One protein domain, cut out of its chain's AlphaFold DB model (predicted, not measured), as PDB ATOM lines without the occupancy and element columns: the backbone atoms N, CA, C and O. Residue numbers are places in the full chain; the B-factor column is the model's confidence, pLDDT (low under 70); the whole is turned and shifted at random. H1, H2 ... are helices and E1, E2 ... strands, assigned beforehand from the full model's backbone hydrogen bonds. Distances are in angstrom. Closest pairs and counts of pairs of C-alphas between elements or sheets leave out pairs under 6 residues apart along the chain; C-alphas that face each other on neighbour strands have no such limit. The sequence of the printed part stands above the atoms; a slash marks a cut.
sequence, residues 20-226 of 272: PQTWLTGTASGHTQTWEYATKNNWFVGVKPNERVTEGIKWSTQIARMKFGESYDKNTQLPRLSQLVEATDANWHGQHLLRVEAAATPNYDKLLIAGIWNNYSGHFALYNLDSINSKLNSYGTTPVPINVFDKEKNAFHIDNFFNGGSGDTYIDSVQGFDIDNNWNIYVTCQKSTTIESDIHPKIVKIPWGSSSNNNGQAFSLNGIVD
ATOM      1  N   PRO A  20     134.356  97.239 191.640       75.25
ATOM      2  CA  PRO A  20     134.737  97.128 193.055       75.25
ATOM      3  C   PRO A  20     134.170  98.251 193.943       75.25
ATOM      4  O   PRO A  20     133.867  99.337 193.469       75.25
ATOM      5  N   GLN A  21     134.043  97.978 195.246       81.06
ATOM      6  CA  GLN A  21     133.722  98.953 196.299       81.06
ATOM      7  C   GLN A  21     134.849  98.955 197.343       81.06
ATOM      8  O   GLN A  21     135.495  97.927 197.554       81.06
ATOM      9  N   THR A  22     135.060 100.086 198.017       86.19
ATOM     10  CA  THR A  22     136.013 100.235 199.130       86.19
ATOM     11  C   THR A  22     135.259 100.619 200.392       86.19
ATOM     12  O   THR A  22     134.499 101.583 200.379       86.19
ATOM     13  N   TRP A  23     135.506  99.902 201.490       89.75
ATOM     14  CA  TRP A  23     134.919 100.216 202.793       89.75
ATOM     15  C   TRP A  23     135.971 100.812 203.722       89.75
ATOM     16  O   TRP A  23     136.986 100.178 204.011       89.75
ATOM     17  N   LEU A  24     135.707 102.020 204.218       93.50
ATOM     18  CA  LEU A  24     136.514 102.679 205.241       93.50
ATOM     19  C   LEU A  24     135.728 102.717 206.546       93.50
ATOM     20  O   LEU A  24     134.626 103.256 206.598       93.50
ATOM     21  N   THR A  25     136.295 102.159 207.611       94.69
ATOM     22  CA  THR A  25     135.676 102.137 208.946       94.69
ATOM     23  C   THR A  25     136.667 102.602 210.010       94.69
ATOM     24  O   THR A  25     137.829 102.877 209.709       94.69
ATOM     25  N   GLY A  26     136.215 102.745 211.260       94.81
ATOM     26  CA  GLY A  26     137.091 103.106 212.374       94.81
ATOM     27  C   GLY A  26     137.887 104.381 212.093       94.81
ATOM     28  O   GLY A  26     137.334 105.382 211.630       94.81
ATOM     29  N   THR A  27     139.200 104.351 212.326       96.81
ATOM     30  CA  THR A  27     140.044 105.524 212.054       96.81
ATOM     31  C   THR A  27     140.434 105.660 210.586       96.81
ATOM     32  O   THR A  27     140.913 106.728 210.219       96.81
ATOM     33  N   ALA A  28     140.240 104.634 209.743       96.56
ATOM     34  CA  ALA A  28     140.384 104.765 208.287       96.56
ATOM     35  C   ALA A  28     139.239 105.564 207.656       96.56
ATOM     36  O   ALA A  28     139.364 105.988 206.516       96.56
ATOM     37  N   SER A  29     138.147 105.766 208.393       93.56
ATOM     38  CA  SER A  29     137.032 106.622 207.998       93.56
ATOM     39  C   SER A  29     137.163 108.039 208.567       93.56
ATOM     40  O   SER A  29     138.182 108.413 209.151       93.56
ATOM     41  N   GLY A  30     136.095 108.806 208.411       92.50
ATOM     42  CA  GLY A  30     135.873 110.153 208.909       92.50
ATOM     43  C   GLY A  30     134.866 110.814 207.979       92.50
ATOM     44  O   GLY A  30     134.806 110.461 206.800       92.50
ATOM     45  N   HIS A  31     134.035 111.723 208.483       94.12
ATOM     46  CA  HIS A  31     133.142 112.437 207.576       94.12
ATOM     47  C   HIS A  31     134.003 113.348 206.684       94.12
ATOM     48  O   HIS A  31     134.819 114.121 207.189       94.12
ATOM     49  N   THR A  32     133.885 113.203 205.367       94.69
ATOM     50  CA  THR A  32     134.705 113.905 204.374       94.69
ATOM     51  C   THR A  32     133.933 114.047 203.075       94.69
ATOM     52  O   THR A  32     133.105 113.199 202.754       94.69
ATOM     53  N   GLN A  33     134.238 115.106 202.338       93.31
ATOM     54  CA  GLN A  33     133.753 115.330 200.973       93.31
ATOM     55  C   GLN A  33     134.890 115.164 199.950       93.31
ATOM     56  O   GLN A  33     134.692 115.343 198.754       93.31
ATOM     57  N   THR A  34     136.085 114.786 200.416       95.25
ATOM     58  CA  THR A  34     137.262 114.521 199.591       95.25
ATOM     59  C   THR A  34     137.146 113.150 198.946       95.25
ATOM     60  O   THR A  34     137.242 112.116 199.614       95.25
ATOM     61  N   TRP A  35     137.041 113.162 197.625       92.62
ATOM     62  CA  TRP A  35     137.328 112.031 196.758       92.62
ATOM     63  C   TRP A  35     138.123 112.554 195.565       92.62
ATOM     64  O   TRP A  35     137.551 112.968 194.559       92.62
ATOM     65  N   GLU A  36     139.446 112.580 195.697       94.75
ATOM     66  CA  GLU A  36     140.299 113.281 194.734       94.75
ATOM     67  C   GLU A  36     141.329 112.349 194.107       94.75
ATOM     68  O   GLU A  36     141.911 111.502 194.785       94.75
ATOM     69  N   TYR A  37     141.589 112.484 192.810       92.88
ATOM     70  CA  TYR A  37     142.599 111.662 192.157       92.88
ATOM     71  C   TYR A  37     144.000 112.064 192.634       92.88
ATOM     72  O   TYR A  37     144.421 113.211 192.515       92.88
ATOM     73  N   ALA A  38     144.761 111.096 193.149       93.81
ATOM     74  CA  ALA A  38     146.117 111.338 193.624       93.81
ATOM     75  C   ALA A  38     147.160 111.057 192.536       93.81
ATOM     76  O   ALA A  38     147.955 111.926 192.199       93.81
ATOM     77  N   THR A  39     147.213 109.811 192.048       91.38
ATOM     78  CA  THR A  39     148.108 109.330 190.975       91.38
ATOM     79  C   THR A  39     147.920 107.819 190.777       91.38
ATOM     80  O   THR A  39     147.678 107.102 191.747       91.38
ATOM     81  N   LYS A  40     148.097 107.283 189.559       87.00
ATOM     82  CA  LYS A  40     148.229 105.833 189.273       87.00
ATOM     83  C   LYS A  40     147.184 104.952 189.992       87.00
ATOM     84  O   LYS A  40     147.551 104.019 190.705       87.00
ATOM     85  N   ASN A  41     145.897 105.262 189.817       83.94
ATOM     86  CA  ASN A  41     144.764 104.585 190.478       83.94
ATOM     87  C   ASN A  41     144.759 104.677 192.021       83.94
ATOM     88  O   ASN A  41     144.256 103.793 192.714       83.94
ATOM     89  N   ASN A  42     145.347 105.738 192.567       91.69
ATOM     90  CA  ASN A  42     145.207 106.096 193.969       91.69
ATOM     91  C   ASN A  42     144.364 107.358 194.101       91.69
ATOM     92  O   ASN A  42     144.443 108.248 193.253       91.69
ATOM     93  N   TRP A  43     143.643 107.435 195.211       95.12
ATOM     94  CA  TRP A  43     142.690 108.489 195.517       95.12
ATOM     95  C   TRP A  43     142.970 109.048 196.907       95.12
ATOM     96  O   TRP A  43     143.266 108.286 197.832       95.12
ATOM     97  N   PHE A  44     142.914 110.366 197.047       97.56
ATOM     98  CA  PHE A  44     142.887 111.022 198.337       97.56
ATOM     99  C   PHE A  44     141.489 110.955 198.935       97.56
ATOM    100  O   PHE A  44     140.497 111.156 198.236       97.56
ATOM    101  N   VAL A  45     141.441 110.694 200.236       97.12
ATOM    102  CA  VAL A  45     140.220 110.648 201.042       97.12
ATOM    103  C   VAL A  45     140.496 111.193 202.435       97.12
ATOM    104  O   VAL A  45     141.593 111.016 202.977       97.12
ATOM    105  N   GLY A  46     139.505 111.838 203.043       97.62
ATOM    106  CA  GLY A  46     139.584 112.211 204.448       97.62
ATOM    107  C   GLY A  46     139.550 110.984 205.358       97.62
ATOM    108  O   GLY A  46     138.735 110.083 205.179       97.62
ATOM    109  N   VAL A  47     140.432 110.961 206.355       97.62
ATOM    110  CA  VAL A  47     140.485 109.921 207.387       97.62
ATOM    111  C   VAL A  47     140.703 110.531 208.769       97.62
ATOM    112  O   VAL A  47     140.968 111.730 208.913       97.62
ATOM    113  N   LYS A  48     140.691 109.672 209.794       96.75
ATOM    114  CA  LYS A  48     140.888 110.021 211.202       96.75
ATOM    115  C   LYS A  48     139.808 111.013 211.669       96.75
ATOM    116  O   LYS A  48     140.060 112.228 211.666       96.75
ATOM    117  N   PRO A  49     138.630 110.512 212.087       95.12
ATOM    118  CA  PRO A  49     137.545 111.367 212.550       95.12
ATOM    119  C   PRO A  49     138.017 112.222 213.730       95.12
ATOM    120  O   PRO A  49     138.823 111.779 214.550       95.12
ATOM    121  N   ASN A  50     137.522 113.452 213.827       92.19
ATOM    122  CA  ASN A  50     137.863 114.364 214.910       92.19
ATOM    123  C   ASN A  50     137.289 113.850 216.240       92.19
ATOM    124  O   ASN A  50     136.134 114.096 216.575       92.19
ATOM    125  N   GLU A  51     138.107 113.134 217.010       87.75
ATOM    126  CA  GLU A  51     137.709 112.474 218.266       87.75
ATOM    127  C   GLU A  51     137.221 113.442 219.353       87.75
ATOM    128  O   GLU A  51     136.580 113.021 220.312       87.75
ATOM    129  N   ARG A  52     137.500 114.741 219.202       85.94
ATOM    130  CA  ARG A  52     137.070 115.789 220.138       85.94
ATOM    131  C   ARG A  52     135.604 116.161 219.974       85.94
ATOM    132  O   ARG A  52     135.019 116.735 220.886       85.94
ATOM    133  N   VAL A  53     135.022 115.854 218.817       85.00
ATOM    134  CA  VAL A  53     133.593 116.026 218.576       85.00
ATOM    135  C   VAL A  53     132.871 114.890 219.297       85.00
ATOM    136  O   VAL A  53     132.884 113.744 218.848       85.00
ATOM    137  N   THR A  54     132.286 115.197 220.453       83.69
ATOM    138  CA  THR A  54     131.503 114.238 221.250       83.69
ATOM    139  C   THR A  54     130.055 114.139 220.781       83.69
ATOM    140  O   THR A  54     129.423 113.107 220.987       83.69
ATOM    141  N   GLU A  55     129.554 115.183 220.123       83.12
ATOM    142  CA  GLU A  55     128.203 115.291 219.581       83.12
ATOM    143  C   GLU A  55     128.261 115.922 218.182       83.12
ATOM    144  O   GLU A  55     129.016 116.868 217.959       83.12
ATOM    145  N   GLY A  56     127.488 115.386 217.235       85.62
ATOM    146  CA  GLY A  56     127.476 115.838 215.842       85.62
ATOM    147  C   GLY A  56     128.479 115.123 214.929       85.62
ATOM    148  O   GLY A  56     128.936 114.009 215.200       85.62
ATOM    149  N   ILE A  57     128.781 115.756 213.792       88.50
ATOM    150  CA  ILE A  57     129.550 115.151 212.697       88.50
ATOM    151  C   ILE A  57     131.047 115.123 213.025       88.50
ATOM    152  O   ILE A  57     131.692 116.159 213.199       88.50
ATOM    153  N   LYS A  58     131.631 113.920 213.036       93.50
ATOM    154  CA  LYS A  58     133.072 113.720 213.226       93.50
ATOM    155  C   LYS A  58     133.826 113.849 211.903       93.50
ATOM    156  O   LYS A  58     134.160 112.853 211.259       93.50
ATOM    157  N   TRP A  59     134.095 115.090 211.519       94.88
ATOM    158  CA  TRP A  59     134.867 115.423 210.323       94.88
ATOM    159  C   TRP A  59     136.289 114.861 210.350       94.88
ATOM    160  O   TRP A  59     136.903 114.720 211.409       94.88
ATOM    161  N   SER A  60     136.815 114.550 209.170       96.69
ATOM    162  CA  SER A  60     138.187 114.089 208.976       96.69
ATOM    163  C   SER A  60     139.211 115.154 209.369       96.69
ATOM    164  O   SER A  60     138.996 116.357 209.210       96.69
ATOM    165  N   THR A  61     140.352 114.698 209.891       95.88
ATOM    166  CA  THR A  61     141.477 115.556 210.325       95.88
ATOM    167  C   THR A  61     142.798 115.208 209.636       95.88
ATOM    168  O   THR A  61     143.834 115.827 209.891       95.88
ATOM    169  N   GLN A  62     142.776 114.192 208.776       97.44
ATOM    170  CA  GLN A  62     143.888 113.731 207.957       97.44
ATOM    171  C   GLN A  62     143.391 113.453 206.542       97.44
ATOM    172  O   GLN A  62     142.213 113.174 206.348       97.44
ATOM    173  N   ILE A  63     144.307 113.477 205.576       98.56
ATOM    174  CA  ILE A  63     144.045 113.065 204.195       98.56
ATOM    175  C   ILE A  63     144.928 111.851 203.916       98.56
ATOM    176  O   ILE A  63     146.155 111.937 204.001       98.56
ATOM    177  N   ALA A  64     144.316 110.704 203.645       98.19
ATOM    178  CA  ALA A  64     145.011 109.488 203.244       98.19
ATOM    179  C   ALA A  64     144.996 109.327 201.732       98.19
ATOM    180  O   ALA A  64     144.140 109.880 201.056       98.19
ATOM    181  N   ARG A  65     145.924 108.524 201.216       96.56
ATOM    182  CA  ARG A  65     145.928 108.059 199.835       96.56
ATOM    183  C   ARG A  65     145.675 106.557 199.821       96.56
ATOM    184  O   ARG A  65     146.468 105.804 200.384       96.56
ATOM    185  N   MET A  66     144.613 106.130 199.153       94.19
ATOM    186  CA  MET A  66     144.202 104.728 199.099       94.19
ATOM    187  C   MET A  66     144.023 104.227 197.669       94.19
ATOM    188  O   MET A  66     143.920 105.014 196.728       94.19
ATOM    189  N   LYS A  67     143.952 102.904 197.519       89.12
ATOM    190  CA  LYS A  67     143.557 102.247 196.272       89.12
ATOM    191  C   LYS A  67     142.086 101.866 196.332       89.12
ATOM    192  O   LYS A  67     141.600 101.413 197.365       89.12
ATOM    193  N   PHE A  68     141.402 102.013 195.206       84.25
ATOM    194  CA  PHE A  68     140.017 101.580 195.080       84.25
ATOM    195  C   PHE A  68     139.923 100.048 194.976       84.25
ATOM    196  O   PHE A  68     140.721  99.425 194.275       84.25
ATOM    197  N   GLY A  69     138.948  99.456 195.666       84.00
ATOM    198  CA  GLY A  69     138.707  98.011 195.753       84.00
ATOM    199  C   GLY A  69     139.319  97.305 196.967       84.00
ATOM    200  O   GLY A  69     139.132  96.101 197.123       84.00
ATOM    201  N   GLU A  70     140.020  98.032 197.836       86.94
ATOM    202  CA  GLU A  70     140.497  97.534 199.132       86.94
ATOM    203  C   GLU A  70     139.693  98.172 200.274       86.94
ATOM    204  O   GLU A  70     139.168  99.271 200.112       86.94
ATOM    205  N   SER A  71     139.598  97.501 201.424       90.62
ATOM    206  CA  SER A  71     138.893  98.003 202.613       90.62
ATOM    207  C   SER A  71     139.851  98.158 203.789       90.62
ATOM    208  O   SER A  71     140.755  97.342 203.967       90.62
ATOM    209  N   TYR A  72     139.624  99.181 204.614       94.75
ATOM    210  CA  TYR A  72     140.509  99.564 205.713       94.75
ATOM    211  C   TYR A  72     139.703  99.955 206.959       94.75
ATOM    212  O   TYR A  72     138.622 100.538 206.867       94.75
ATOM    213  N   ASP A  73     140.238  99.665 208.143       96.81
ATOM    214  CA  ASP A  73     139.630  99.995 209.443       96.81
ATOM    215  C   ASP A  73     140.491 100.962 210.276       96.81
ATOM    216  O   ASP A  73     140.025 101.563 211.251       96.81
ATOM    217  N   LYS A  74     141.757 101.152 209.883       97.62
ATOM    218  CA  LYS A  74     142.699 102.051 210.552       97.62
ATOM    219  C   LYS A  74     143.400 102.964 209.561       97.62
ATOM    220  O   LYS A  74     144.029 102.502 208.615       97.62
ATOM    221  N   ASN A  75     143.436 104.267 209.838       97.06
ATOM    222  CA  ASN A  75     144.239 105.208 209.044       97.06
ATOM    223  C   ASN A  75     145.730 104.833 209.014       97.06
ATOM    224  O   ASN A  75     146.442 105.212 208.092       97.06
ATOM    225  N   THR A  76     146.226 104.094 210.007       97.50
ATOM    226  CA  THR A  76     147.614 103.615 210.044       97.50
ATOM    227  C   THR A  76     147.928 102.524 209.020       97.50
ATOM    228  O   THR A  76     149.099 102.211 208.838       97.50
ATOM    229  N   GLN A  77     146.926 101.973 208.330       97.56
ATOM    230  CA  GLN A  77     147.114 101.090 207.173       97.56
ATOM    231  C   GLN A  77     147.379 101.871 205.880       97.56
ATOM    232  O   GLN A  77     147.781 101.280 204.882       97.56
ATOM    233  N   LEU A  78     147.171 103.191 205.891       97.38
ATOM    234  CA  LEU A  78     147.213 104.032 204.704       97.38
ATOM    235  C   LEU A  78     148.392 105.020 204.752       97.38
ATOM    236  O   LEU A  78     148.663 105.615 205.810       97.38
ATOM    237  N   PRO A  79     149.068 105.263 203.611       98.00
ATOM    238  CA  PRO A  79     149.857 106.474 203.416       98.00
ATOM    239  C   PRO A  79     148.980 107.696 203.658       98.00
ATOM    240  O   PRO A  79     147.891 107.797 203.095       98.00
ATOM    241  N   ARG A  80     149.426 108.627 204.502       98.44
ATOM    242  CA  ARG A  80     148.595 109.777 204.876       98.44
ATOM    243  C   ARG A  80     149.387 111.013 205.245       98.44
ATOM    244  O   ARG A  80     150.465 110.927 205.838       98.44
ATOM    245  N   LEU A  81     148.779 112.150 204.952       98.44
ATOM    246  CA  LEU A  81     149.176 113.453 205.445       98.44
ATOM    247  C   LEU A  81     148.621 113.656 206.858       98.44
ATOM    248  O   LEU A  81     147.513 113.236 207.199       98.44
ATOM    249  N   SER A  82     149.419 114.291 207.704       96.44
ATOM    250  CA  SER A  82     149.109 114.556 209.105       96.44
ATOM    251  C   SER A  82     149.539 115.966 209.497       96.44
ATOM    252  O   SER A  82     150.192 116.650 208.716       96.44
ATOM    253  N   GLN A  83     149.163 116.396 210.705       94.81
ATOM    254  CA  GLN A  83     149.424 117.759 211.189       94.81
ATOM    255  C   GLN A  83     148.857 118.838 210.246       94.81
ATOM    256  O   GLN A  83     149.390 119.932 210.161       94.81
ATOM    257  N   LEU A  84     147.733 118.553 209.572       96.25
ATOM    258  CA  LEU A  84     147.123 119.443 208.572       96.25
ATOM    259  C   LEU A  84     146.631 120.788 209.129       96.25
ATOM    260  O   LEU A  84     146.298 121.676 208.358       96.25
ATOM    261  N   VAL A  85     146.649 120.978 210.452       94.25
ATOM    262  CA  VAL A  85     146.506 122.305 211.074       94.25
ATOM    263  C   VAL A  85     147.601 123.281 210.617       94.25
ATOM    264  O   VAL A  85     147.365 124.478 210.591       94.25
ATOM    265  N   GLU A  86     148.771 122.787 210.205       94.62
ATOM    266  CA  GLU A  86     149.910 123.605 209.758       94.62
ATOM    267  C   GLU A  86     149.821 124.000 208.269       94.62
ATOM    268  O   GLU A  86     150.677 124.728 207.752       94.62
ATOM    269  N   ALA A  87     148.769 123.555 207.570       95.81
ATOM    270  CA  ALA A  87     148.467 123.933 206.192       95.81
ATOM    271  C   ALA A  87     147.840 125.337 206.126       95.81
ATOM    272  O   ALA A  87     146.686 125.516 205.754       95.81
ATOM    273  N   THR A  88     148.616 126.327 206.552       95.50
ATOM    274  CA  THR A  88     148.197 127.713 206.760       95.50
ATOM    275  C   THR A  88     149.404 128.653 206.664       95.50
ATOM    276  O   THR A  88     150.554 128.216 206.784       95.50
ATOM    277  N   ASP A  89     149.148 129.939 206.451       94.75
ATOM    278  CA  ASP A  89     150.097 131.052 206.589       94.75
ATOM    279  C   ASP A  89     150.086 131.675 207.997       94.75
ATOM    280  O   ASP A  89     150.983 132.440 208.352       94.75
ATOM    281  N   ALA A  90     149.089 131.344 208.816       88.50
ATOM    282  CA  ALA A  90     148.948 131.874 210.161       88.50
ATOM    283  C   ALA A  90     149.737 131.039 211.193       88.50
ATOM    284  O   ALA A  90     149.912 129.831 211.049       88.50
ATOM    285  N   ASN A  91     150.179 131.675 212.283       80.81
ATOM    286  CA  ASN A  91     150.942 131.015 213.349       80.81
ATOM    287  C   ASN A  91     150.034 130.204 214.290       80.81
ATOM    288  O   ASN A  91     149.786 130.598 215.431       80.81
ATOM    289  N   TRP A  92     149.501 129.093 213.790       72.62
ATOM    290  CA  TRP A  92     148.605 128.227 214.541       72.62
ATOM    291  C   TRP A  92     149.138 126.808 214.587       72.62
ATOM    292  O   TRP A  92     149.446 126.181 213.575       72.62
ATOM    293  N   HIS A  93     149.206 126.294 215.808       72.31
ATOM    294  CA  HIS A  93     149.732 124.977 216.111       72.31
ATOM    295  C   HIS A  93     148.783 124.247 217.051       72.31
ATOM    296  O   HIS A  93     148.046 124.857 217.820       72.31
ATOM    297  N   GLY A  94     148.833 122.920 217.039       69.25
ATOM    298  CA  GLY A  94     148.054 122.109 217.968       69.25
ATOM    299  C   GLY A  94     146.639 121.817 217.474       69.25
ATOM    300  O   GLY A  94     146.413 121.510 216.307       69.25
ATOM    301  N   GLN A  95     145.674 121.790 218.387       69.56
ATOM    302  CA  GLN A  95     144.371 121.183 218.130       69.56
ATOM    303  C   GLN A  95     143.322 122.238 217.741       69.56
ATOM    304  O   GLN A  95     142.371 122.475 218.477       69.56
ATOM    305  N   HIS A  96     143.454 122.863 216.572       83.12
ATOM    306  CA  HIS A  96     142.475 123.859 216.091       83.12
ATOM    307  C   HIS A  96     141.621 123.372 214.922       83.12
ATOM    308  O   HIS A  96     140.543 123.903 214.684       83.12
ATOM    309  N   LEU A  97     142.045 122.298 214.253       90.38
ATOM    310  CA  LEU A  97     141.378 121.775 213.067       90.38
ATOM    311  C   LEU A  97     140.006 121.168 213.404       90.38
ATOM    312  O   LEU A  97     139.928 120.195 214.162       90.38
ATOM    313  N   LEU A  98     138.940 121.741 212.843       91.69
ATOM    314  CA  LEU A  98     137.586 121.189 212.906       91.69
ATOM    315  C   LEU A  98     137.410 120.119 211.827       91.69
ATOM    316  O   LEU A  98     136.957 119.017 212.134       91.69
ATOM    317  N   ARG A  99     137.816 120.458 210.600       93.38
ATOM    318  CA  ARG A  99     137.629 119.680 209.376       93.38
ATOM    319  C   ARG A  99     138.753 119.977 208.386       93.38
ATOM    320  O   ARG A  99     139.228 121.111 208.338       93.38
ATOM    321  N   VAL A 100     139.131 118.991 207.578       96.62
ATOM    322  CA  VAL A 100     140.007 119.183 206.417       96.62
ATOM    323  C   VAL A 100     139.499 118.427 205.201       96.62
ATOM    324  O   VAL A 100     139.005 117.309 205.326       96.62
ATOM    325  N   GLU A 101     139.667 119.039 204.039       97.88
ATOM    326  CA  GLU A 101     139.421 118.456 202.728       97.88
ATOM    327  C   GLU A 101     140.625 118.691 201.810       97.88
ATOM    328  O   GLU A 101     141.519 119.492 202.115       97.88
ATOM    329  N   ALA A 102     140.650 117.985 200.685       98.25
ATOM    330  CA  ALA A 102     141.644 118.165 199.644       98.25
ATOM    331  C   ALA A 102     141.006 118.186 198.254       98.25
ATOM    332  O   ALA A 102     139.985 117.545 198.028       98.25
ATOM    333  N   ALA A 103     141.656 118.897 197.339       98.12
ATOM    334  CA  ALA A 103     141.300 118.960 195.926       98.12
ATOM    335  C   ALA A 103     142.572 119.086 195.082       98.12
ATOM    336  O   ALA A 103     143.582 119.608 195.565       98.12
ATOM    337  N   ALA A 104     142.554 118.617 193.840       97.56
ATOM    338  CA  ALA A 104     143.687 118.735 192.930       97.56
ATOM    339  C   ALA A 104     143.341 119.694 191.797       97.56
ATOM    340  O   ALA A 104     142.211 119.730 191.325       97.56
ATOM    341  N   THR A 105     144.323 120.461 191.327       97.38
ATOM    342  CA  THR A 105     144.111 121.255 190.115       97.38
ATOM    343  C   THR A 105     143.804 120.329 188.930       97.38
ATOM    344  O   THR A 105     144.353 119.226 188.856       97.38
ATOM    345  N   PRO A 106     142.972 120.752 187.960       95.81
ATOM    346  CA  PRO A 106     142.616 119.940 186.794       95.81
ATOM    347  C   PRO A 106     143.806 119.438 185.958       95.81
ATOM    348  O   PRO A 106     143.706 118.415 185.282       95.81
ATOM    349  N   ASN A 107     144.931 120.158 185.967       95.50
ATOM    350  CA  ASN A 107     146.185 119.742 185.328       95.50
ATOM    351  C   ASN A 107     147.048 118.806 186.209       95.50
ATOM    352  O   ASN A 107     148.108 118.370 185.758       95.50
ATOM    353  N   TYR A 108     146.600 118.495 187.428       94.94
ATOM    354  CA  TYR A 108     147.239 117.633 188.422       94.94
ATOM    355  C   TYR A 108     148.643 118.088 188.851       94.94
ATOM    356  O   TYR A 108     149.502 117.259 189.152       94.94
ATOM    357  N   ASP A 109     148.905 119.398 188.896       96.38
ATOM    358  CA  ASP A 109     150.196 119.929 189.355       96.38
ATOM    359  C   ASP A 109     150.204 120.358 190.831       96.38
ATOM    360  O   ASP A 109     151.255 120.303 191.489       96.38
ATOM    361  N   LYS A 110     149.048 120.753 191.378       98.12
ATOM    362  CA  LYS A 110     148.886 121.176 192.769       98.12
ATOM    363  C   LYS A 110     147.863 120.334 193.514       98.12
ATOM    364  O   LYS A 110     146.868 119.882 192.960       98.12
ATOM    365  N   LEU A 111     148.111 120.201 194.813       98.62
ATOM    366  CA  LEU A 111     147.151 119.736 195.805       98.62
ATOM    367  C   LEU A 111     146.766 120.915 196.702       98.62
ATOM    368  O   LEU A 111     147.636 121.486 197.363       98.62
ATOM    369  N   LEU A 112     145.480 121.243 196.739       98.75
ATOM    370  CA  LEU A 112     144.872 122.094 197.751       98.75
ATOM    371  C   LEU A 112     144.623 121.268 199.014       98.75
ATOM    372  O   LEU A 112     144.020 120.200 198.958       98.75
ATOM    373  N   ILE A 113     145.031 121.805 200.159       98.62
ATOM    374  CA  ILE A 113     144.501 121.436 201.469       98.62
ATOM    375  C   ILE A 113     143.616 122.589 201.938       98.62
ATOM    376  O   ILE A 113     144.101 123.711 202.088       98.62
ATOM    377  N   ALA A 114     142.334 122.302 202.168       98.31
ATOM    378  CA  ALA A 114     141.343 123.254 202.658       98.31
ATOM    379  C   ALA A 114     140.895 122.845 204.067       98.31
ATOM    380  O   ALA A 114     140.265 121.807 204.265       98.31
ATOM    381  N   GLY A 115     141.256 123.644 205.066       96.44
ATOM    382  CA  GLY A 115     140.918 123.425 206.467       96.44
ATOM    383  C   GLY A 115     139.900 124.438 206.976       96.44
ATOM    384  O   GLY A 115     139.968 125.617 206.645       96.44
ATOM    385  N   ILE A 116     139.001 123.989 207.849       95.44
ATOM    386  CA  ILE A 116     138.186 124.869 208.695       95.44
ATOM    387  C   ILE A 116     138.639 124.662 210.134       95.44
ATOM    388  O   ILE A 116     138.780 123.522 210.599       95.44
ATOM    389  N   TRP A 117     138.898 125.753 210.844       93.69
ATOM    390  CA  TRP A 117     139.296 125.714 212.248       93.69
ATOM    391  C   TRP A 117     138.130 125.982 213.199       93.69
ATOM    392  O   TRP A 117     137.023 126.335 212.798       93.69
ATOM    393  N   ASN A 118     138.367 125.763 214.490       90.38
ATOM    394  CA  ASN A 118     137.359 125.860 215.544       90.38
ATOM    395  C   ASN A 118     136.844 127.285 215.812       90.38
ATOM    396  O   ASN A 118     135.777 127.439 216.394       90.38
ATOM    397  N   ASN A 119     137.583 128.308 215.393       91.50
ATOM    398  CA  ASN A 119     137.162 129.713 215.363       91.50
ATOM    399  C   ASN A 119     136.463 130.093 214.043       91.50
ATOM    400  O   ASN A 119     136.261 131.276 213.792       91.50
ATOM    401  N   TYR A 120     136.133 129.109 213.200       93.88
ATOM    402  CA  TYR A 120     135.469 129.280 211.909       93.88
ATOM    403  C   TYR A 120     136.282 130.007 210.826       93.88
ATOM    404  O   TYR A 120     135.731 130.359 209.782       93.88
ATOM    405  N   SER A 121     137.595 130.187 211.005       96.00
ATOM    406  CA  SER A 121     138.469 130.624 209.912       96.00
ATOM    407  C   SER A 121     138.730 129.489 208.916       96.00
ATOM    408  O   SER A 121     138.741 128.300 209.263       96.00
ATOM    409  N   GLY A 122     138.901 129.876 207.653       97.25
ATOM    410  CA  GLY A 122     139.209 128.991 206.535       97.25
ATOM    411  C   GLY A 122     140.681 129.122 206.186       97.25
ATOM    412  O   GLY A 122     141.188 130.236 206.084       97.25
ATOM    413  N   HIS A 123     141.364 127.996 206.023       97.69
ATOM    414  CA  HIS A 123     142.803 127.925 205.795       97.69
ATOM    415  C   HIS A 123     143.077 127.124 204.539       97.69
ATOM    416  O   HIS A 123     142.621 125.988 204.412       97.69
ATOM    417  N   PHE A 124     143.825 127.719 203.620       98.56
ATOM    418  CA  PHE A 124     144.033 127.162 202.295       98.56
ATOM    419  C   PHE A 124     145.521 127.129 202.005       98.56
ATOM    420  O   PHE A 124     146.206 128.142 202.138       98.56
ATOM    421  N   ALA A 125     146.025 125.969 201.600       98.50
ATOM    422  CA  ALA A 125     147.423 125.806 201.236       98.50
ATOM    423  C   ALA A 125     147.571 124.941 199.986       98.50
ATOM    424  O   ALA A 125     146.947 123.887 199.876       98.50
ATOM    425  N   LEU A 126     148.435 125.377 199.072       98.75
ATOM    426  CA  LEU A 126     148.831 124.644 197.877       98.75
ATOM    427  C   LEU A 126     150.212 124.028 198.047       98.75
ATOM    428  O   LEU A 126     151.158 124.679 198.499       98.75
ATOM    429  N   TYR A 127     150.317 122.790 197.581       98.62
ATOM    430  CA  TYR A 127     151.548 122.011 197.518       98.62
ATOM    431  C   TYR A 127     151.734 121.450 196.114       98.62
ATOM    432  O   TYR A 127     150.765 121.286 195.375       98.62
ATOM    433  N   ASN A 128     152.970 121.130 195.734       98.25
ATOM    434  CA  ASN A 128     153.208 120.376 194.508       98.25
ATOM    435  C   ASN A 128     152.682 118.934 194.677       98.25
ATOM    436  O   ASN A 128     153.057 118.235 195.624       98.25
ATOM    437  N   LEU A 129     151.806 118.488 193.771       97.88
ATOM    438  CA  LEU A 129     151.155 117.180 193.884       97.88
ATOM    439  C   LEU A 129     152.154 116.015 193.743       97.88
ATOM    440  O   LEU A 129     152.050 115.012 194.459       97.88
ATOM    441  N   ASP A 130     153.159 116.150 192.877       97.56
ATOM    442  CA  ASP A 130     154.211 115.143 192.700       97.56
ATOM    443  C   ASP A 130     155.103 115.021 193.942       97.56
ATOM    444  O   ASP A 130     155.431 113.900 194.354       97.56
ATOM    445  N   SER A 131     155.448 116.141 194.587       98.06
ATOM    446  CA  SER A 131     156.181 116.168 195.861       98.06
ATOM    447  C   SER A 131     155.416 115.410 196.950       98.06
ATOM    448  O   SER A 131     155.981 114.528 197.608       98.06
ATOM    449  N   ILE A 132     154.115 115.687 197.098       98.44
ATOM    450  CA  ILE A 132     153.233 115.007 198.060       98.44
ATOM    451  C   ILE A 132     153.215 113.499 197.797       98.44
ATOM    452  O   ILE A 132     153.499 112.694 198.692       98.44
ATOM    453  N   ASN A 133     152.929 113.098 196.558       98.12
ATOM    454  CA  ASN A 133     152.834 111.691 196.186       98.12
ATOM    455  C   ASN A 133     154.156 110.940 196.372       98.12
ATOM    456  O   ASN A 133     154.150 109.794 196.838       98.12
ATOM    457  N   SER A 134     155.280 111.576 196.040       97.44
ATOM    458  CA  SER A 134     156.625 111.020 196.216       97.44
ATOM    459  C   SER A 134     156.959 110.823 197.690       97.44
ATOM    460  O   SER A 134     157.478 109.773 198.081       97.44
ATOM    461  N   LYS A 135     156.594 111.786 198.542       98.00
ATOM    462  CA  LYS A 135     156.821 111.677 199.981       98.00
ATOM    463  C   LYS A 135     155.974 110.569 200.605       98.00
ATOM    464  O   LYS A 135     156.521 109.749 201.343       98.00
ATOM    465  N   LEU A 136     154.693 110.479 200.242       98.19
ATOM    466  CA  LEU A 136     153.801 109.394 200.667       98.19
ATOM    467  C   LEU A 136     154.323 108.016 200.232       98.19
ATOM    468  O   LEU A 136     154.250 107.069 201.008       98.19
ATOM    469  N   ASN A 137     154.914 107.897 199.035       97.00
ATOM    470  CA  ASN A 137     155.589 106.661 198.616       97.00
ATOM    471  C   ASN A 137     156.762 106.316 199.542       97.00
ATOM    472  O   ASN A 137     156.879 105.179 199.985       97.00
ATOM    473  N   SER A 138     157.616 107.297 199.848       97.62
ATOM    474  CA  SER A 138     158.821 107.069 200.656       97.62
ATOM    475  C   SER A 138     158.529 106.702 202.115       97.62
ATOM    476  O   SER A 138     159.315 105.988 202.729       97.62
ATOM    477  N   TYR A 139     157.410 107.174 202.674       97.50
ATOM    478  CA  TYR A 139     157.038 106.926 204.072       97.50
ATOM    479  C   TYR A 139     156.177 105.668 204.241       97.50
ATOM    480  O   TYR A 139     156.004 105.187 205.366       97.50
ATOM    481  N   GLY A 140     155.628 105.131 203.145       95.75
ATOM    482  CA  GLY A 140     154.661 104.042 203.197       95.75
ATOM    483  C   GLY A 140     153.467 104.445 204.060       95.75
ATOM    484  O   GLY A 140     152.811 105.442 203.788       95.75
ATOM    485  N   THR A 141     153.205 103.695 205.128       97.00
ATOM    486  CA  THR A 141     152.110 103.964 206.074       97.00
ATOM    487  C   THR A 141     152.520 104.818 207.280       97.00
ATOM    488  O   THR A 141     151.697 105.110 208.154       97.00
ATOM    489  N   THR A 142     153.777 105.263 207.354       98.00
ATOM    490  CA  THR A 142     154.194 106.272 208.340       98.00
ATOM    491  C   THR A 142     153.536 107.606 207.976       98.00
ATOM    492  O   THR A 142     153.544 107.980 206.803       98.00
ATOM    493  N   PRO A 143     152.938 108.342 208.932       97.69
ATOM    494  CA  PRO A 143     152.311 109.617 208.609       97.69
ATOM    495  C   PRO A 143     153.361 110.619 208.119       97.69
ATOM    496  O   PRO A 143     154.434 110.728 208.710       97.69
ATOM    497  N   VAL A 144     153.034 111.362 207.064       98.56
ATOM    498  CA  VAL A 144     153.831 112.489 206.567       98.56
ATOM    499  C   VAL A 144     153.283 113.766 207.214       98.56
ATOM    500  O   VAL A 144     152.138 114.134 206.944       98.56
ATOM    501  N   PRO A 145     154.022 114.432 208.113       97.00
ATOM    502  CA  PRO A 145     153.648 115.755 208.609       97.00
ATOM    503  C   PRO A 145     153.630 116.773 207.469       97.00
ATOM    504  O   PRO A 145     154.525 116.739 206.630       97.00
ATOM    505  N   ILE A 146     152.641 117.663 207.411       96.69
ATOM    506  CA  ILE A 146     152.535 118.608 206.289       96.69
ATOM    507  C   ILE A 146     153.633 119.690 206.303       96.69
ATOM    508  O   ILE A 146     154.058 120.128 205.236       96.69
ATOM    509  N   ASN A 147     154.177 120.049 207.472       94.25
ATOM    510  CA  ASN A 147     155.289 121.006 207.592       94.25
ATOM    511  C   ASN A 147     156.573 120.599 206.854       94.25
ATOM    512  O   ASN A 147     157.413 121.449 206.557       94.25
ATOM    513  N   VAL A 148     156.740 119.324 206.479       96.75
ATOM    514  CA  VAL A 148     157.894 118.910 205.661       96.75
ATOM    515  C   VAL A 148     157.920 119.614 204.297       96.75
ATOM    516  O   VAL A 148     158.971 119.643 203.660       96.75
ATOM    517  N   PHE A 149     156.789 120.186 203.868       97.56
ATOM    518  CA  PHE A 149     156.622 120.926 202.620       97.56
ATOM    519  C   PHE A 149     156.606 122.454 202.803       97.56
ATOM    520  O   PHE A 149     156.342 123.173 201.843       97.56
ATOM    521  N   ASP A 150     156.925 122.989 203.988       94.44
ATOM    522  CA  ASP A 150     156.814 124.432 204.276       94.44
ATOM    523  C   ASP A 150     157.605 125.331 203.311       94.44
ATOM    524  O   ASP A 150     157.211 126.464 203.056       94.44
ATOM    525  N   LYS A 151     158.698 124.826 202.725       94.19
ATOM    526  CA  LYS A 151     159.509 125.579 201.750       94.19
ATOM    527  C   LYS A 151     158.818 125.803 200.402       94.19
ATOM    528  O   LYS A 151     159.212 126.714 199.684       94.19
ATOM    529  N   GLU A 152     157.849 124.966 200.042       94.00
ATOM    530  CA  GLU A 152     157.092 125.059 198.783       94.00
ATOM    531  C   GLU A 152     155.605 125.388 199.003       94.00
ATOM    532  O   GLU A 152     154.843 125.458 198.038       94.00
ATOM    533  N   LYS A 153     155.201 125.611 200.261       96.75
ATOM    534  CA  LYS A 153     153.840 125.967 200.665       96.75
ATOM    535  C   LYS A 153     153.488 127.379 200.193       96.75
ATOM    536  O   LYS A 153     154.166 128.343 200.537       96.75
ATOM    537  N   ASN A 154     152.381 127.504 199.469       98.00
ATOM    538  CA  ASN A 154     151.699 128.778 199.232       98.00
ATOM    539  C   ASN A 154     150.372 128.727 199.984       98.00
ATOM    540  O   ASN A 154     149.586 127.820 199.725       98.00
ATOM    541  N   ALA A 155     150.140 129.631 200.931       98.12
ATOM    542  CA  ALA A 155     148.968 129.574 201.790       98.12
ATOM    543  C   ALA A 155     148.400 130.962 202.085       98.12
ATOM    544  O   ALA A 155     149.118 131.959 202.031       98.12
ATOM    545  N   PHE A 156     147.114 130.988 202.409       98.19
ATOM    546  CA  PHE A 156     146.413 132.140 202.959       98.19
ATOM    547  C   PHE A 156     145.269 131.661 203.857       98.19
ATOM    548  O   PHE A 156     144.893 130.480 203.846       98.19
ATOM    549  N   HIS A 157     144.681 132.587 204.604       97.94
ATOM    550  CA  HIS A 157     143.488 132.328 205.392       97.94
ATOM    551  C   HIS A 157     142.441 133.423 205.222       97.94
ATOM    552  O   HIS A 157     142.743 134.557 204.850       97.94
ATOM    553  N   ILE A 158     141.198 133.053 205.514       97.94
ATOM    554  CA  ILE A 158     140.057 133.957 205.613       97.94
ATOM    555  C   ILE A 158     139.520 133.870 207.038       97.94
ATOM    556  O   ILE A 158     139.036 132.820 207.475       97.94
ATOM    557  N   ASP A 159     139.576 134.991 207.750       95.50
ATOM    558  CA  ASP A 159     138.888 135.138 209.027       95.50
ATOM    559  C   ASP A 159     137.373 135.115 208.814       95.50
ATOM    560  O   ASP A 159     136.853 135.730 207.881       95.50
ATOM    561  N   ASN A 160     136.649 134.428 209.703       94.81
ATOM    562  CA  ASN A 160     135.199 134.228 209.592       94.81
ATOM    563  C   ASN A 160     134.791 133.644 208.225       94.81
ATOM    564  O   ASN A 160     133.852 134.113 207.589       94.81
ATOM    565  N   PHE A 161     135.524 132.641 207.744       97.31
ATOM    566  CA  PHE A 161     135.168 131.924 206.522       97.31
ATOM    567  C   PHE A 161     133.826 131.199 206.678       97.31
ATOM    568  O   PHE A 161     132.910 131.397 205.884       97.31
ATOM    569  N   PHE A 162     133.696 130.376 207.718       95.44
ATOM    570  CA  PHE A 162     132.444 129.712 208.056       95.44
ATOM    571  C   PHE A 162     131.596 130.641 208.933       95.44
ATOM    572  O   PHE A 162     132.109 131.306 209.831       95.44
ATOM    573  N   ASN A 163     130.297 130.713 208.660       93.56
ATOM    574  CA  ASN A 163     129.379 131.732 209.172       93.56
ATOM    575  C   ASN A 163     129.809 133.180 208.874       93.56
ATOM    576  O   ASN A 163     129.493 134.084 209.651       93.56
ATOM    577  N   GLY A 164     130.481 133.431 207.747       93.50
ATOM    578  CA  GLY A 164     130.800 134.791 207.310       93.50
ATOM    579  C   GLY A 164     130.690 135.009 205.804       93.50
ATOM    580  O   GLY A 164     130.250 134.139 205.052       93.50
ATOM    581  N   GLY A 165     131.019 136.229 205.374       94.00
ATOM    582  CA  GLY A 165     130.531 136.809 204.118       94.00
ATOM    583  C   GLY A 165     129.196 137.540 204.306       94.00
ATOM    584  O   GLY A 165     128.713 137.698 205.427       94.00
ATOM    585  N   SER A 166     128.601 138.016 203.217       94.19
ATOM    586  CA  SER A 166     127.324 138.741 203.242       94.19
ATOM    587  C   SER A 166     126.534 138.529 201.958       94.19
ATOM    588  O   SER A 166     127.123 138.411 200.888       94.19
ATOM    589  N   GLY A 167     125.203 138.524 202.045       94.19
ATOM    590  CA  GLY A 167     124.358 138.242 200.883       94.19
ATOM    591  C   GLY A 167     124.683 136.867 200.292       94.19
ATOM    592  O   GLY A 167     124.816 135.886 201.024       94.19
ATOM    593  N   ASP A 168     124.860 136.797 198.975       94.38
ATOM    594  CA  ASP A 168     125.020 135.518 198.278       94.38
ATOM    595  C   ASP A 168     126.351 134.807 198.579       94.38
ATOM    596  O   ASP A 168     126.415 133.580 198.502       94.38
ATOM    597  N   THR A 169     127.394 135.527 199.003       96.75
ATOM    598  CA  THR A 169     128.707 134.956 199.369       96.75
ATOM    599  C   THR A 169     128.787 134.487 200.824       96.75
ATOM    600  O   THR A 169     129.839 134.019 201.255       96.75
ATOM    601  N   TYR A 170     127.705 134.602 201.601       96.62
ATOM    602  CA  TYR A 170     127.651 134.077 202.966       96.62
ATOM    603  C   TYR A 170     127.769 132.543 202.978       96.62
ATOM    604  O   TYR A 170     127.048 131.876 202.239       96.62
ATOM    605  N   ILE A 171     128.651 131.970 203.799       96.50
ATOM    606  CA  ILE A 171     128.878 130.515 203.872       96.50
ATOM    607  C   ILE A 171     128.514 130.020 205.271       96.50
ATOM    608  O   ILE A 171     129.275 130.223 206.206       96.50
ATOM    609  N   ASP A 172     127.378 129.346 205.415       90.06
ATOM    610  CA  ASP A 172     126.865 128.779 206.677       90.06
ATOM    611  C   ASP A 172     126.849 127.248 206.719       90.06
ATOM    612  O   ASP A 172     126.592 126.640 207.757       90.06
ATOM    613  N   SER A 173     127.133 126.610 205.588       93.62
ATOM    614  CA  SER A 173     127.294 125.169 205.470       93.62
ATOM    615  C   SER A 173     128.190 124.873 204.281       93.62
ATOM    616  O   SER A 173     127.959 125.402 203.196       93.62
ATOM    617  N   VAL A 174     129.210 124.044 204.482       96.06
ATOM    618  CA  VAL A 174     130.173 123.672 203.441       96.06
ATOM    619  C   VAL A 174     129.919 122.238 203.020       96.06
ATOM    620  O   VAL A 174     130.026 121.323 203.838       96.06
ATOM    621  N   GLN A 175     129.635 122.077 201.735       95.00
ATOM    622  CA  GLN A 175     129.278 120.821 201.091       95.00
ATOM    623  C   GLN A 175     130.311 120.324 200.074       95.00
ATOM    624  O   GLN A 175     130.114 119.293 199.445       95.00
ATOM    625  N   GLY A 176     131.440 121.011 199.926       95.88
ATOM    626  CA  GLY A 176     132.562 120.514 199.138       95.88
ATOM    627  C   GLY A 176     133.544 121.617 198.796       95.88
ATOM    628  O   GLY A 176     133.211 122.801 198.878       95.88
ATOM    629  N   PHE A 177     134.748 121.214 198.405       98.06
ATOM    630  CA  PHE A 177     135.776 122.098 197.870       98.06
ATOM    631  C   PHE A 177     136.301 121.533 196.560       98.06
ATOM    632  O   PHE A 177     136.537 120.332 196.473       98.06
ATOM    633  N   ASP A 178     136.561 122.411 195.601       98.06
ATOM    634  CA  ASP A 178     137.460 122.121 194.490       98.06
ATOM    635  C   ASP A 178     138.226 123.382 194.059       98.06
ATOM    636  O   ASP A 178     138.027 124.464 194.619       98.06
ATOM    637  N   ILE A 179     139.129 123.257 193.096       98.31
ATOM    638  CA  ILE A 179     140.033 124.299 192.640       98.31
ATOM    639  C   ILE A 179     140.222 124.238 191.120       98.31
ATOM    640  O   ILE A 179     140.232 123.169 190.522       98.31
ATOM    641  N   ASP A 180     140.394 125.389 190.468       97.62
ATOM    642  CA  ASP A 180     140.774 125.441 189.049       97.62
ATOM    643  C   ASP A 180     142.286 125.666 188.837       97.62
ATOM    644  O   ASP A 180     143.055 125.905 189.769       97.62
ATOM    645  N   ASN A 181     142.740 125.621 187.580       97.19
ATOM    646  CA  ASN A 181     144.153 125.846 187.234       97.19
ATOM    647  C   ASN A 181     144.634 127.293 187.485       97.19
ATOM    648  O   ASN A 181     145.837 127.539 187.454       97.19
ATOM    649  N   ASN A 182     143.720 128.239 187.733       96.56
ATOM    650  CA  ASN A 182     144.030 129.609 188.158       96.56
ATOM    651  C   ASN A 182     143.978 129.760 189.692       96.56
ATOM    652  O   ASN A 182     144.076 130.874 190.207       96.56
ATOM    653  N   TRP A 183     143.825 128.645 190.411       97.75
ATOM    654  CA  TRP A 183     143.731 128.535 191.862       97.75
ATOM    655  C   TRP A 183     142.504 129.204 192.492       97.75
ATOM    656  O   TRP A 183     142.485 129.426 193.703       97.75
ATOM    657  N   ASN A 184     141.451 129.494 191.719       98.38
ATOM    658  CA  ASN A 184     140.182 129.864 192.342       98.38
ATOM    659  C   ASN A 184     139.626 128.647 193.079       98.38
ATOM    660  O   ASN A 184     139.575 127.557 192.513       98.38
ATOM    661  N   ILE A 185     139.197 128.850 194.318       98.62
ATOM    662  CA  ILE A 185     138.596 127.822 195.165       98.62
ATOM    663  C   ILE A 185     137.084 127.885 194.985       98.62
ATOM    664  O   ILE A 185     136.494 128.959 195.053       98.62
ATOM    665  N   TYR A 186     136.445 126.745 194.783       98.50
ATOM    666  CA  TYR A 186     135.004 126.629 194.626       98.50
ATOM    667  C   TYR A 186     134.452 125.873 195.820       98.50
ATOM    668  O   TYR A 186     134.890 124.764 196.113       98.50
ATOM    669  N   VAL A 187     133.493 126.482 196.508       98.31
ATOM    670  CA  VAL A 187     132.868 125.918 197.703       98.31
ATOM    671  C   VAL A 187     131.398 125.689 197.407       98.31
ATOM    672  O   VAL A 187     130.684 126.653 197.135       98.31
ATOM    673  N   THR A 188     130.927 124.445 197.438       97.44
ATOM    674  CA  THR A 188     129.481 124.191 197.436       97.44
ATOM    675  C   THR A 188     128.926 124.463 198.821       97.44
ATOM    676  O   THR A 188     129.511 124.061 199.825       97.44
ATOM    677  N   CYS A 189     127.791 125.154 198.883       95.38
ATOM    678  CA  CYS A 189     127.182 125.561 200.139       95.38
ATOM    679  C   CYS A 189     125.692 125.255 200.131       95.38
ATOM    680  O   CYS A 189     124.972 125.678 199.223       95.38
ATOM    681  N   GLN A 190     125.237 124.551 201.163       92.69
ATOM    682  CA  GLN A 190     123.820 124.377 201.442       92.69
ATOM    683  C   GLN A 190     123.617 123.893 202.875       92.69
ATOM    684  O   GLN A 190     124.168 122.864 203.270       92.69
ATOM    685  N   LYS A 191     122.824 124.614 203.663       87.44
ATOM    686  CA  LYS A 191     122.426 124.162 204.995       87.44
ATOM    687  C   LYS A 191     121.448 122.990 204.881       87.44
ATOM    688  O   LYS A 191     120.495 123.063 204.108       87.44
ATOM    689  N   SER A 192     121.669 121.934 205.662       82.69
ATOM    690  CA  SER A 192     120.695 120.843 205.782       82.69
ATOM    691  C   SER A 192     119.425 121.373 206.458       82.69
ATOM    692  O   SER A 192     119.490 122.007 207.517       82.69
ATOM    693  N   THR A 193     118.273 121.196 205.810       81.44
ATOM    694  CA  THR A 193     116.989 121.749 206.258       81.44
ATOM    695  C   THR A 193     115.815 120.979 205.657       81.44
ATOM    696  O   THR A 193     115.873 120.522 204.517       81.44
ATOM    697  N   THR A 194     114.730 120.872 206.422       83.12
ATOM    698  CA  THR A 194     113.415 120.400 205.953       83.12
ATOM    699  C   THR A 194     112.456 121.563 205.669       83.12
ATOM    700  O   THR A 194     111.298 121.360 205.317       83.12
ATOM    701  N   ILE A 195     112.920 122.806 205.824       84.50
ATOM    702  CA  ILE A 195     112.156 124.009 205.504       84.50
ATOM    703  C   ILE A 195     112.486 124.394 204.063       84.50
ATOM    704  O   ILE A 195     113.603 124.811 203.770       84.50
ATOM    705  N   GLU A 196     111.510 124.273 203.161       81.44
ATOM    706  CA  GLU A 196     111.712 124.502 201.721       81.44
ATOM    707  C   GLU A 196     112.277 125.889 201.399       81.44
ATOM    708  O   GLU A 196     113.125 126.016 200.521       81.44
ATOM    709  N   SER A 197     111.844 126.922 202.132       84.56
ATOM    710  CA  SER A 197     112.323 128.293 201.933       84.56
ATOM    711  C   SER A 197     113.801 128.481 202.247       84.56
ATOM    712  O   SER A 197     114.355 129.481 201.819       84.56
ATOM    713  N   ASP A 198     114.422 127.549 202.969       85.12
ATOM    714  CA  ASP A 198     115.814 127.645 203.406       85.12
ATOM    715  C   ASP A 198     116.752 126.832 202.486       85.12
ATOM    716  O   ASP A 198     117.971 126.808 202.681       85.12
ATOM    717  N   ILE A 199     116.200 126.157 201.468       85.69
ATOM    718  CA  ILE A 199     116.957 125.372 200.487       85.69
ATOM    719  C   ILE A 199     117.535 126.317 199.430       85.69
ATOM    720  O   ILE A 199     116.888 126.680 198.443       85.69
ATOM    721  N   HIS A 200     118.791 126.708 199.632       90.56
ATOM    722  CA  HIS A 200     119.518 127.618 198.745       90.56
ATOM    723  C   HIS A 200     120.879 127.042 198.333       90.56
ATOM    724  O   HIS A 200     121.919 127.521 198.794       90.56
ATOM    725  N   PRO A 201     120.900 126.001 197.479       94.69
ATOM    726  CA  PRO A 201     122.145 125.433 196.988       94.69
ATOM    727  C   PRO A 201     122.905 126.454 196.142       94.69
ATOM    728  O   PRO A 201     122.344 127.090 195.243       94.69
ATOM    729  N   LYS A 202     124.201 126.596 196.409       96.25
ATOM    730  CA  LYS A 202     125.065 127.521 195.672       96.25
ATOM    731  C   LYS A 202     126.509 127.053 195.614       96.25
ATOM    732  O   LYS A 202     126.928 126.196 196.387       96.25
ATOM    733  N   ILE A 203     127.268 127.673 194.718       98.12
ATOM    734  CA  ILE A 203     128.731 127.621 194.689       98.12
ATOM    735  C   ILE A 203     129.258 129.018 194.994       98.12
ATOM    736  O   ILE A 203     128.798 129.985 194.390       98.12
ATOM    737  N   VAL A 204     130.239 129.134 195.884       98.31
ATOM    738  CA  VAL A 204     131.022 130.358 196.080       98.31
ATOM    739  C   VAL A 204     132.410 130.146 195.478       98.31
ATOM    740  O   VAL A 204     133.159 129.286 195.935       98.31
ATOM    741  N   LYS A 205     132.747 130.919 194.441       98.31
ATOM    742  CA  LYS A 205     134.078 130.987 193.820       98.31
ATOM    743  C   LYS A 205     134.901 132.053 194.532       98.31
ATOM    744  O   LYS A 205     134.553 133.230 194.480       98.31
ATOM    745  N   ILE A 206     135.991 131.654 195.168       98.56
ATOM    746  CA  ILE A 206     136.887 132.497 195.955       98.56
ATOM    747  C   ILE A 206     138.231 132.584 195.224       98.56
ATOM    748  O   ILE A 206     138.916 131.567 195.094       98.56
ATOM    749  N   PRO A 207     138.643 133.770 194.748       98.38
ATOM    750  CA  PRO A 207     139.975 133.957 194.183       98.38
ATOM    751  C   PRO A 207     141.080 133.613 195.188       98.38
ATOM    752  O   PRO A 207     140.960 133.926 196.378       98.38
ATOM    753  N   TRP A 208     142.172 133.008 194.714       98.56
ATOM    754  CA  TRP A 208     143.327 132.694 195.559       98.56
ATOM    755  C   TRP A 208     143.854 133.941 196.282       98.56
ATOM    756  O   TRP A 208     144.006 134.999 195.671       98.56
ATOM    757  N   GLY A 209     144.160 133.824 197.578       98.25
ATOM    758  CA  GLY A 209     144.674 134.937 198.384       98.25
ATOM    759  C   GLY A 209     143.610 135.940 198.849       98.25
ATOM    760  O   GLY A 209     143.962 137.014 199.336       98.25
ATOM    761  N   SER A 210     142.321 135.622 198.695       98.19
ATOM    762  CA  SER A 210     141.233 136.443 199.238       98.19
ATOM    763  C   SER A 210     141.321 136.556 200.760       98.19
ATOM    764  O   SER A 210     141.610 135.578 201.437       98.19
ATOM    765  N   SER A 211     141.002 137.727 201.313       96.81
ATOM    766  CA  SER A 211     140.921 137.946 202.766       96.81
ATOM    767  C   SER A 211     139.499 137.822 203.325       96.81
ATOM    768  O   SER A 211     139.300 137.867 204.536       96.81
ATOM    769  N   SER A 212     138.494 137.686 202.455       97.88
ATOM    770  CA  SER A 212     137.084 137.550 202.817       97.88
ATOM    771  C   SER A 212     136.318 136.767 201.750       97.88
ATOM    772  O   SER A 212     136.615 136.867 200.559       97.88
ATOM    773  N   ASN A 213     135.248 136.076 202.155       97.75
ATOM    774  CA  ASN A 213     134.289 135.465 201.227       97.75
ATOM    775  C   ASN A 213     133.674 136.499 200.263       97.75
ATOM    776  O   ASN A 213     133.311 136.163 199.140       97.75
ATOM    777  N   ASN A 214     133.582 137.770 200.677       97.94
ATOM    778  CA  ASN A 214     133.031 138.864 199.869       97.94
ATOM    779  C   ASN A 214     133.901 139.257 198.667       97.94
ATOM    780  O   ASN A 214     133.428 139.968 197.787       97.94
ATOM    781  N   ASN A 215     135.154 138.800 198.609       97.31
ATOM    782  CA  ASN A 215     135.985 138.916 197.410       97.31
ATOM    783  C   ASN A 215     135.567 137.924 196.310       97.31
ATOM    784  O   ASN A 215     136.017 138.050 195.171       97.31
ATOM    785  N   GLY A 216     134.751 136.926 196.659       96.25
ATOM    786  CA  GLY A 216     134.280 135.891 195.757       96.25
ATOM    787  C   GLY A 216     133.027 136.255 194.965       96.25
ATOM    788  O   GLY A 216     132.457 137.339 195.078       96.25
ATOM    789  N   GLN A 217     132.589 135.295 194.157       97.56
ATOM    790  CA  GLN A 217     131.353 135.341 193.380       97.56
ATOM    791  C   GLN A 217     130.493 134.134 193.734       97.56
ATOM    792  O   GLN A 217     131.007 133.027 193.881       97.56
ATOM    793  N   ALA A 218     129.186 134.339 193.860       96.94
ATOM    794  CA  ALA A 218     128.244 133.277 194.167       96.94
ATOM    795  C   ALA A 218     127.413 132.904 192.936       96.94
ATOM    796  O   ALA A 218     126.970 133.765 192.178       96.94
ATOM    797  N   PHE A 219     127.171 131.608 192.774       96.56
ATOM    798  CA  PHE A 219     126.368 131.037 191.705       96.56
ATOM    799  C   PHE A 219     125.252 130.212 192.330       96.56
ATOM    800  O   PHE A 219     125.502 129.170 192.935       96.56
ATOM    801  N   SER A 220     124.015 130.687 192.197       94.81
ATOM    802  CA  SER A 220     122.842 129.939 192.644       94.81
ATOM    803  C   SER A 220     122.637 128.697 191.775       94.81
ATOM    804  O   SER A 220     122.708 128.758 190.545       94.81
ATOM    805  N   LEU A 221     122.338 127.574 192.425       94.56
ATOM    806  CA  LEU A 221     122.053 126.293 191.789       94.56
ATOM    807  C   LEU A 221     120.568 125.923 191.889       94.56
ATOM    808  O   LEU A 221     120.238 124.745 191.923       94.56
ATOM    809  N   ASN A 222     119.649 126.896 191.893       88.94
ATOM    810  CA  ASN A 222     118.206 126.651 192.077       88.94
ATOM    811  C   ASN A 222     117.610 125.567 191.156       88.94
ATOM    812  O   ASN A 222     116.624 124.938 191.517       88.94
ATOM    813  N   GLY A 223     118.205 125.317 189.983       87.44
ATOM    814  CA  GLY A 223     117.756 124.258 189.074       87.44
ATOM    815  C   GLY A 223     117.981 122.822 189.569       87.44
ATOM    816  O   GLY A 223     117.485 121.903 188.925       87.44
ATOM    817  N   ILE A 224     118.709 122.605 190.673       90.56
ATOM    818  CA  ILE A 224     118.837 121.276 191.298       90.56
ATOM    819  C   ILE A 224     117.717 120.995 192.307       90.56
ATOM    820  O   ILE A 224     117.513 119.839 192.672       90.56
ATOM    821  N   VAL A 225     117.004 122.027 192.770       90.31
ATOM    822  CA  VAL A 225     115.947 121.882 193.778       90.31
ATOM    823  C   VAL A 225     114.752 121.166 193.157       90.31
ATOM    824  O   VAL A 225     114.225 121.583 192.126       90.31
ATOM    825  N   ASP A 226     114.320 120.085 193.801       88.62
ATOM    826  CA  ASP A 226     113.156 119.301 193.393       88.62
ATOM    827  C   ASP A 226     112.090 119.379 194.486       88.62
ATOM    828  O   ASP A 226     112.302 118.922 195.607       88.62
TER     829      ASP A 226
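Overview. This is residues 20 to 226 of the 272 residues of the protein "Bacteriocin helveticin J" of Lactobacillus amylovorus (UniProt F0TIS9). Three small antiparallel sheets of four strands follow one another in a row, with the strongly twisted sheet E5 E6 E7 E8 between the sheets E1 E2 E3 E4 and E9 E10 E11 E12. They are only partly face to face, and the edge strand E5 touches strands of both other sheets; H1 packs on E1, E4 and the start of E6, with the short H2 near it. The printed part has 207 residues, with twelve named strands and two named helices in the order E1 to E7, H1, H2, E8 to E12. The class is mostly strand, though only 85 of the 207 residues are in named elements. The whole is compact, with a radius of gyration of the C-alphas of 16.6 A and spans of 48 by 36 by 34 A.

Arrangement. After residues 20 to 34, which hold no named element, E1, residues 35 to 39, E2, residues 42 to 49, E3, residues 60 to 67, and E4, residues 80 to 82, form a meander, each strand the antiparallel neighbour of the one before. N 44 and O 36 of E1 and E2 are within hydrogen-bond range at 2.7 A, N 45 and O 64 of E2 and E3 at 2.9 A, and N 81 and O 63 of E3 and E4 at 2.8 A. E3 bends by 56 degrees at residue 63, and the way across this strongly twisted sheet turns by 84 degrees. E5, residues 97 to 104, E6, residues 110 to 117, and E7, residues 122 to 128, form a second meander, and E8, residues 154 to 158, is the antiparallel neighbour of E7. N 101 and O 114 are 2.8 A apart, N 113 and O 125 2.8 A, and N 126 and O 154 2.8 A. These two sheets are face to face, with 51 pairs of C-alphas within 10 A and their strands at 15 degrees; E3 and E5 touch, closest at the C-alphas of Thr 61 and Val 100, 5.5 A apart. H1, residues 129 to 139, is on both sheets; it lies over none of the strands of the first, at a height of 5.9 A over that sheet. H2, residues 146 to 149, only grazes both sheets. In H1 every O i to N i+4 pair is within hydrogen-bond range; H2 is too short for such a pair. E9, residues 176 to 179, E10, residues 185 to 189, E11, residues 202 to 206, and E12, residues 217 to 220, form a third meander, with N 186 and O 178 2.8 A apart, N 204 and O 187 2.8 A, and N 205 and O 217 2.8 A. This sheet and that of E5 are face to face with their strands at 57 degrees, and together the sheets form a stack of sheets, face to face in turn; the C-alphas of Ala 103 in E5 and Asp 178 in E9, the closest of the two strands, are 5.2 A apart.

Along the chain. E1 begins at C-alpha 35, (137.328, 112.031, 196.758). E2 is 20.8 A long from first to last C-alpha, E3 18.2 A, E5 20.5 A, E6 22.2 A, E7 20.4 A and H1 15.6 A. H1 begins at C-alpha 129, (151.155, 117.180, 193.884). E12 ends at C-alpha 220, (122.842, 129.939, 192.644).

Size, cuts and confidence. The C-alphas of Ser 138 and Ser 197, the two farthest apart, are 51.1 A apart. The printed part has no cut. The links E3 to E4, E4 to E5, E8 to E9 and E10 to E11 are long. The mean pLDDT of the printed part is 93.9, and residues 94 to 95 are under 70.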